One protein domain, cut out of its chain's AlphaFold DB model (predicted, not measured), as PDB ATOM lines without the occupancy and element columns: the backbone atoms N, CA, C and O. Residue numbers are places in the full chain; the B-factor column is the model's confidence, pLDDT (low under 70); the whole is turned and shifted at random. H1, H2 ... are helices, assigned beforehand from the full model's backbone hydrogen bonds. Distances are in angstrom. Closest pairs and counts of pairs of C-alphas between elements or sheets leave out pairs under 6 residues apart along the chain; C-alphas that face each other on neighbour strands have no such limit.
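Overview. This is residues 4 to 46 of the 236 residues of an uncharacterized protein of Weissella viridescens (UniProt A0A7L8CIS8). Four short helices follow one another round a small ring, each at one corner: H1 is across the ring from H3, and H2 is across it from H4. H1, the longest, stands steeply tilted to both its neighbours, at 61 degrees to H2 and at 63 degrees to H4, meeting H2 near Ala 12 and the beginning of H4 near Tyr 6, and the small H3 lies between H2 and H4 along the ring, with brief turns of chain joining H1 to H2, H2 to H3 and H3 to H4. The printed part has 43 residues with four named helices, in the order H1, H2, H3, H4, and no named strand; the class is all helix. It is compact, with a radius of gyration of the C-alphas of 9.2 A, and rounded, spanning 25 by 21 by 18 A along its three main axes.

Along the chain. H1 takes residues 4 to 14 and is 15.5 A long from first to last C-alpha, beginning at C-alpha 4 at (45.837, -14.784, 34.086). After a tight link of 4 residues, H2 runs from residue 19 to residue 25 over 10.0 A; C-alpha 19 is at (41.038, -24.546, 21.661). A short link of 6 residues leads to H3, residues 32 to 35, which is 5.3 A long. A tight link of 2 residues follows, and H4 takes residues 38 to 45 over 10.7 A, ending at C-alpha 45 at (44.534, -9.263, 18.919).

Arrangement. H1 touches H2, and their closest C-alphas, those of Ala 12 and Ile 22, are 6.8 A apart. These two helices stand at a steep tilt of 61 degrees and run opposite ways. H2 and H3 only just touch, with 3 pairs of C-alphas within 8 A; the closest are those of Ala 23 and Phe 32, at 7.1 A. H3 and H4 are close but not clearly touching, with the closest C-alphas, those of Tyr 33 and Val 39, 5.9 A apart. H1 and H4 only just touch, with 3 pairs of C-alphas within 8 A, the closest being those of Tyr 6 and Tyr 38 at 6.2 A. They run the same way at a steep tilt of 63 degrees. H1 and H3 are only just apart, with a closest C-alpha distance of 8.3 A, and H2 and H4 are likewise only just apart, at 8.3 A. In H1, H2 and H4 every O i to N i+4 pair is within hydrogen-bond range; H3, with 4 residues, is too short for such a pair, and its one O i to N i+3 pair is within range.

Size, cuts and confidence. The two C-alphas farthest apart are those of Lys 27 and His 44, at 25.2 A. The first and last printed C-alphas, those of Gln 4 and Tyr 46, are 18.1 A apart. The printed part has no cut, and no link is long. The mean pLDDT of the printed part is 79.9, and two residues, Gly 16 and His 30, are under 70.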
ATOM      1  N   GLN A   4      44.839 -13.721  34.013       87.12
ATOM      2  CA  GLN A   4      45.837 -14.784  34.086       87.12
ATOM      3  C   GLN A   4      45.410 -15.974  33.220       87.12
ATOM      4  O   GLN A   4      46.199 -16.508  32.442       87.12
ATOM      5  N   ALA A   5      44.124 -16.334  33.272       82.50
ATOM      6  CA  ALA A   5      43.575 -17.397  32.435       82.50
ATOM      7  C   ALA A   5      43.589 -17.047  30.933       82.50
ATOM      8  O   ALA A   5      43.648 -17.951  30.091       82.50
ATOM      9  N   TYR A   6      43.516 -15.755  30.581       89.31
ATOM     10  CA  TYR A   6      43.638 -15.294  29.197       89.31
ATOM     11  C   TYR A   6      45.073 -15.395  28.693       89.31
ATOM     12  O   TYR A   6      45.271 -15.910  27.593       89.31
ATOM     13  N   GLU A   7      46.060 -14.987  29.488       87.12
ATOM     14  CA  GLU A   7      47.471 -15.109  29.110       87.12
ATOM     15  C   GLU A   7      47.889 -16.576  28.932       87.12
ATOM     16  O   GLU A   7      48.500 -16.926  27.918       87.12
ATOM     17  N   ASP A   8      47.447 -17.474  29.816       84.56
ATOM     18  CA  ASP A   8      47.705 -18.913  29.679       84.56
ATOM     19  C   ASP A   8      47.050 -19.497  28.409       84.56
ATOM     20  O   ASP A   8      47.659 -20.275  27.664       84.56
ATOM     21  N   PHE A   9      45.810 -19.089  28.109       88.06
ATOM     22  CA  PHE A   9      45.111 -19.462  26.876       88.06
ATOM     23  C   PHE A   9      45.823 -18.927  25.627       88.06
ATOM     24  O   PHE A   9      45.999 -19.663  24.652       88.06
ATOM     25  N   LYS A  10      46.251 -17.664  25.651       86.06
ATOM     26  CA  LYS A  10      46.940 -16.973  24.558       86.06
ATOM     27  C   LYS A  10      48.275 -17.636  24.241       86.06
ATOM     28  O   LYS A  10      48.510 -17.972  23.081       86.06
ATOM     29  N   GLN A  11      49.097 -17.910  25.253       83.12
ATOM     30  CA  GLN A  11      50.359 -18.635  25.084       83.12
ATOM     31  C   GLN A  11      50.126 -20.029  24.494       83.12
ATOM     32  O   GLN A  11      50.774 -20.412  23.520       83.12
ATOM     33  N   ALA A  12      49.143 -20.777  25.000       78.25
ATOM     34  CA  ALA A  12      48.823 -22.093  24.456       78.25
ATOM     35  C   ALA A  12      48.334 -22.027  22.994       78.25
ATOM     36  O   ALA A  12      48.721 -22.861  22.173       78.25
ATOM     37  N   ARG A  13      47.534 -21.015  22.628       79.62
ATOM     38  CA  ARG A  13      47.103 -20.793  21.239       79.62
ATOM     39  C   ARG A  13      48.276 -20.464  20.324       79.62
ATOM     40  O   ARG A  13      48.377 -21.088  19.271       79.62
ATOM     41  N   LEU A  14      49.160 -19.551  20.726       76.25
ATOM     42  CA  LEU A  14      50.354 -19.176  19.957       76.25
ATOM     43  C   LEU A  14      51.326 -20.353  19.786       76.25
ATOM     44  O   LEU A  14      51.903 -20.513  18.716       76.25
ATOM     45  N   ASN A  15      51.400 -21.248  20.775       73.88
ATOM     46  CA  ASN A  15      52.147 -22.512  20.707       73.88
ATOM     47  C   ASN A  15      51.480 -23.586  19.819       73.88
ATOM     48  O   ASN A  15      51.933 -24.729  19.771       73.88
ATOM     49  N   GLY A  16      50.396 -23.240  19.117       66.25
ATOM     50  CA  GLY A  16      49.738 -24.097  18.132       66.25
ATOM     51  C   GLY A  16      48.677 -25.038  18.703       66.25
ATOM     52  O   GLY A  16      48.076 -25.800  17.938       66.25
ATOM     53  N   TYR A  17      48.384 -24.981  20.007       70.81
ATOM     54  CA  TYR A  17      47.361 -25.843  20.593       70.81
ATOM     55  C   TYR A  17      45.953 -25.433  20.121       70.81
ATOM     56  O   TYR A  17      45.579 -24.248  20.126       70.81
ATOM     57  N   PRO A  18      45.114 -26.399  19.704       75.88
ATOM     58  CA  PRO A  18      43.727 -26.118  19.369       75.88
ATOM     59  C   PRO A  18      42.925 -25.826  20.644       75.88
ATOM     60  O   PRO A  18      43.166 -26.418  21.695       75.88
ATOM     61  N   ILE A  19      41.897 -24.978  20.534       77.31
ATOM     62  CA  ILE A  19      41.038 -24.546  21.661       77.31
ATOM     63  C   ILE A  19      40.518 -25.741  22.479       77.31
ATOM     64  O   ILE A  19      40.469 -25.698  23.705       77.31
ATOM     65  N   ARG A  20      40.181 -26.844  21.801       72.62
ATOM     66  CA  ARG A  20      39.703 -28.080  22.432       72.62
ATOM     67  C   ARG A  20      40.752 -28.743  23.330       72.62
ATOM     68  O   ARG A  20      40.388 -29.257  24.384       72.62
ATOM     69  N   GLU A  21      42.020 -28.758  22.922       72.62
ATOM     70  CA  GLU A  21      43.098 -29.326  23.739       72.62
ATOM     71  C   GLU A  21      43.368 -28.436  24.948       72.62
ATOM     72  O   GLU A  21      43.447 -28.954  26.055       72.62
ATOM     73  N   ILE A  22      43.369 -27.113  24.769       79.56
ATOM     74  CA  ILE A  22      43.515 -26.157  25.877       79.56
ATOM     75  C   ILE A  22      42.383 -26.346  26.902       79.56
ATOM     76  O   ILE A  22      42.638 -26.460  28.099       79.56
ATOM     77  N   ALA A  23      41.134 -26.480  26.438       81.69
ATOM     78  CA  ALA A  23      39.984 -26.757  27.303       81.69
ATOM     79  C   ALA A  23      40.112 -28.092  28.043       81.69
ATOM     80  O   ALA A  23      39.830 -28.158  29.235       81.69
ATOM     81  N   THR A  24      40.580 -29.140  27.365       77.62
ATOM     82  CA  THR A  24      40.730 -30.467  27.976       77.62
ATOM     83  C   THR A  24      41.846 -30.475  29.025       77.62
ATOM     84  O   THR A  24      41.635 -30.984  30.124       77.62
ATOM     85  N   THR A  25      43.002 -29.874  28.725       80.19
ATOM     86  CA  THR A  25      44.148 -29.779  29.647       80.19
ATOM     87  C   THR A  25      43.777 -29.027  30.923       80.19
ATOM     88  O   THR A  25      44.094 -29.482  32.019       80.19
ATOM     89  N   ASN A  26      43.011 -27.942  30.794       80.69
ATOM     90  CA  ASN A  26      42.590 -27.114  31.925       80.69
ATOM     91  C   ASN A  26      41.273 -27.581  32.573       80.69
ATOM     92  O   ASN A  26      40.673 -26.857  33.361       80.69
ATOM     93  N   LYS A  27      40.811 -28.805  32.264       84.50
ATOM     94  CA  LYS A  27      39.576 -29.410  32.809       84.50
ATOM     95  C   LYS A  27      38.322 -28.545  32.613       84.50
ATOM     96  O   LYS A  27      37.374 -28.602  33.397       84.50
ATOM     97  N   HIS A  28      38.289 -27.765  31.542       80.62
ATOM     98  CA  HIS A  28      37.147 -26.955  31.152       80.62
ATOM     99  C   HIS A  28      36.285 -27.667  30.105       80.62
ATOM    100  O   HIS A  28      36.721 -28.562  29.378       80.62
ATOM    101  N   ARG A  29      35.022 -27.243  29.999       75.56
ATOM    102  CA  ARG A  29      34.143 -27.692  28.912       75.56
ATOM    103  C   ARG A  29      34.627 -27.135  27.569       75.56
ATOM    104  O   ARG A  29      35.240 -26.073  27.513       75.56
ATOM    105  N   HIS A  30      34.315 -27.843  26.483       65.25
ATOM    106  CA  HIS A  30      34.782 -27.520  25.126       65.25
ATOM    107  C   HIS A  30      34.439 -26.095  24.648       65.25
ATOM    108  O   HIS A  30      35.116 -25.551  23.782       65.25
ATOM    109  N   ASP A  31      33.386 -25.505  25.208       77.12
ATOM    110  CA  ASP A  31      32.831 -24.194  24.890       77.12
ATOM    111  C   ASP A  31      33.285 -23.091  25.859       77.12
ATOM    112  O   ASP A  31      32.969 -21.925  25.636       77.12
ATOM    113  N   PHE A  32      34.037 -23.421  26.914       85.50
ATOM    114  CA  PHE A  32      34.405 -22.495  27.989       85.50
ATOM    115  C   PHE A  32      35.093 -21.220  27.481       85.50
ATOM    116  O   PHE A  32      34.678 -20.116  27.829       85.50
ATOM    117  N   TYR A  33      36.105 -21.351  26.621       81.56
ATOM    118  CA  TYR A  33      36.858 -20.203  26.100       81.56
ATOM    119  C   TYR A  33      36.068 -19.366  25.085       81.56
ATOM    120  O   TYR A  33      36.328 -18.173  24.944       81.56
ATOM    121  N   HIS A  34      35.078 -19.963  24.414       81.81
ATOM    122  CA  HIS A  34      34.146 -19.232  23.555       81.81
ATOM    123  C   HIS A  34      33.128 -18.457  24.396       81.81
ATOM    124  O   HIS A  34      32.967 -17.256  24.218       81.81
ATOM    125  N   LYS A  35      32.485 -19.122  25.363       83.94
ATOM    126  CA  LYS A  35      31.445 -18.522  26.213       83.94
ATOM    127  C   LYS A  35      31.941 -17.366  27.065       83.94
ATOM    128  O   LYS A  35      31.181 -16.450  27.346       83.94
ATOM    129  N   ASN A  36      33.198 -17.423  27.480       83.31
ATOM    130  CA  ASN A  36      33.792 -16.386  28.308       83.31
ATOM    131  C   ASN A  36      34.576 -15.334  27.498       83.31
ATOM    132  O   ASN A  36      35.293 -14.543  28.100       83.31
ATOM    133  N   GLY A  37      34.468 -15.326  26.161       80.88
ATOM    134  CA  GLY A  37      35.017 -14.277  25.287       80.88
ATOM    135  C   GLY A  37      36.531 -14.322  25.031       80.88
ATOM    136  O   GLY A  37      37.049 -13.467  24.315       80.88
ATOM    137  N   TYR A  38      37.257 -15.312  25.568       85.12
ATOM    138  CA  TYR A  38      38.711 -15.456  25.379       85.12
ATOM    139  C   TYR A  38      39.080 -15.633  23.897       85.12
ATOM    140  O   TYR A  38      40.068 -15.079  23.416       85.12
ATOM    141  N   VAL A  39      38.265 -16.386  23.150       83.38
ATOM    142  CA  VAL A  39      38.477 -16.608  21.712       83.38
ATOM    143  C   VAL A  39      38.269 -15.324  20.908       83.38
ATOM    144  O   VAL A  39      39.047 -15.057  19.997       83.38
ATOM    145  N   ASP A  40      37.260 -14.527  21.252       79.56
ATOM    146  CA  ASP A  40      36.937 -13.297  20.522       79.56
ATOM    147  C   ASP A  40      38.009 -12.230  20.749       79.56
ATOM    148  O   ASP A  40      38.482 -11.619  19.791       79.56
ATOM    149  N   ARG A  41      38.496 -12.096  21.990       81.75
ATOM    150  CA  ARG A  41      39.640 -11.231  22.307       81.75
ATOM    151  C   ARG A  41      40.904 -11.668  21.562       81.75
ATOM    152  O   ARG A  41      41.557 -10.849  20.929       81.75
ATOM    153  N   PHE A  42      41.229 -12.962  21.565       83.56
ATOM    154  CA  PHE A  42      42.393 -13.483  20.834       83.56
ATOM    155  C   PHE A  42      42.300 -13.252  19.319       83.56
ATOM    156  O   PHE A  42      43.302 -12.929  18.692       83.56
ATOM    157  N   LYS A  43      41.110 -13.375  18.722       79.56
ATOM    158  CA  LYS A  43      40.892 -13.073  17.298       79.56
ATOM    159  C   LYS A  43      41.043 -11.590  16.977       79.56
ATOM    160  O   LYS A  43      41.496 -11.259  15.889       79.56
ATOM    161  N   HIS A  44      40.661 -10.719  17.907       77.19
ATOM    162  CA  HIS A  44      40.852  -9.283  17.756       77.19
ATOM    163  C   HIS A  44      42.338  -8.898  17.836       77.19
ATOM    164  O   HIS A  44      42.809  -8.120  17.014       77.19
ATOM    165  N   GLU A  45      43.088  -9.492  18.770       78.50
ATOM    166  CA  GLU A  45      44.534  -9.263  18.919       78.50
ATOM    167  C   GLU A  45      45.363  -9.917  17.795       78.50
ATOM    168  O   GLU A  45      46.383  -9.371  17.377       78.50
ATOM    169  N   TYR A  46      44.920 -11.065  17.268       75.62
ATOM    170  CA  TYR A  46      45.624 -11.837  16.237       75.62
ATOM    171  C   TYR A  46      44.701 -12.202  15.057       75.62
ATOM    172  O   TYR A  46      44.377 -13.380  14.860       75.62
TER     173      TYR A  46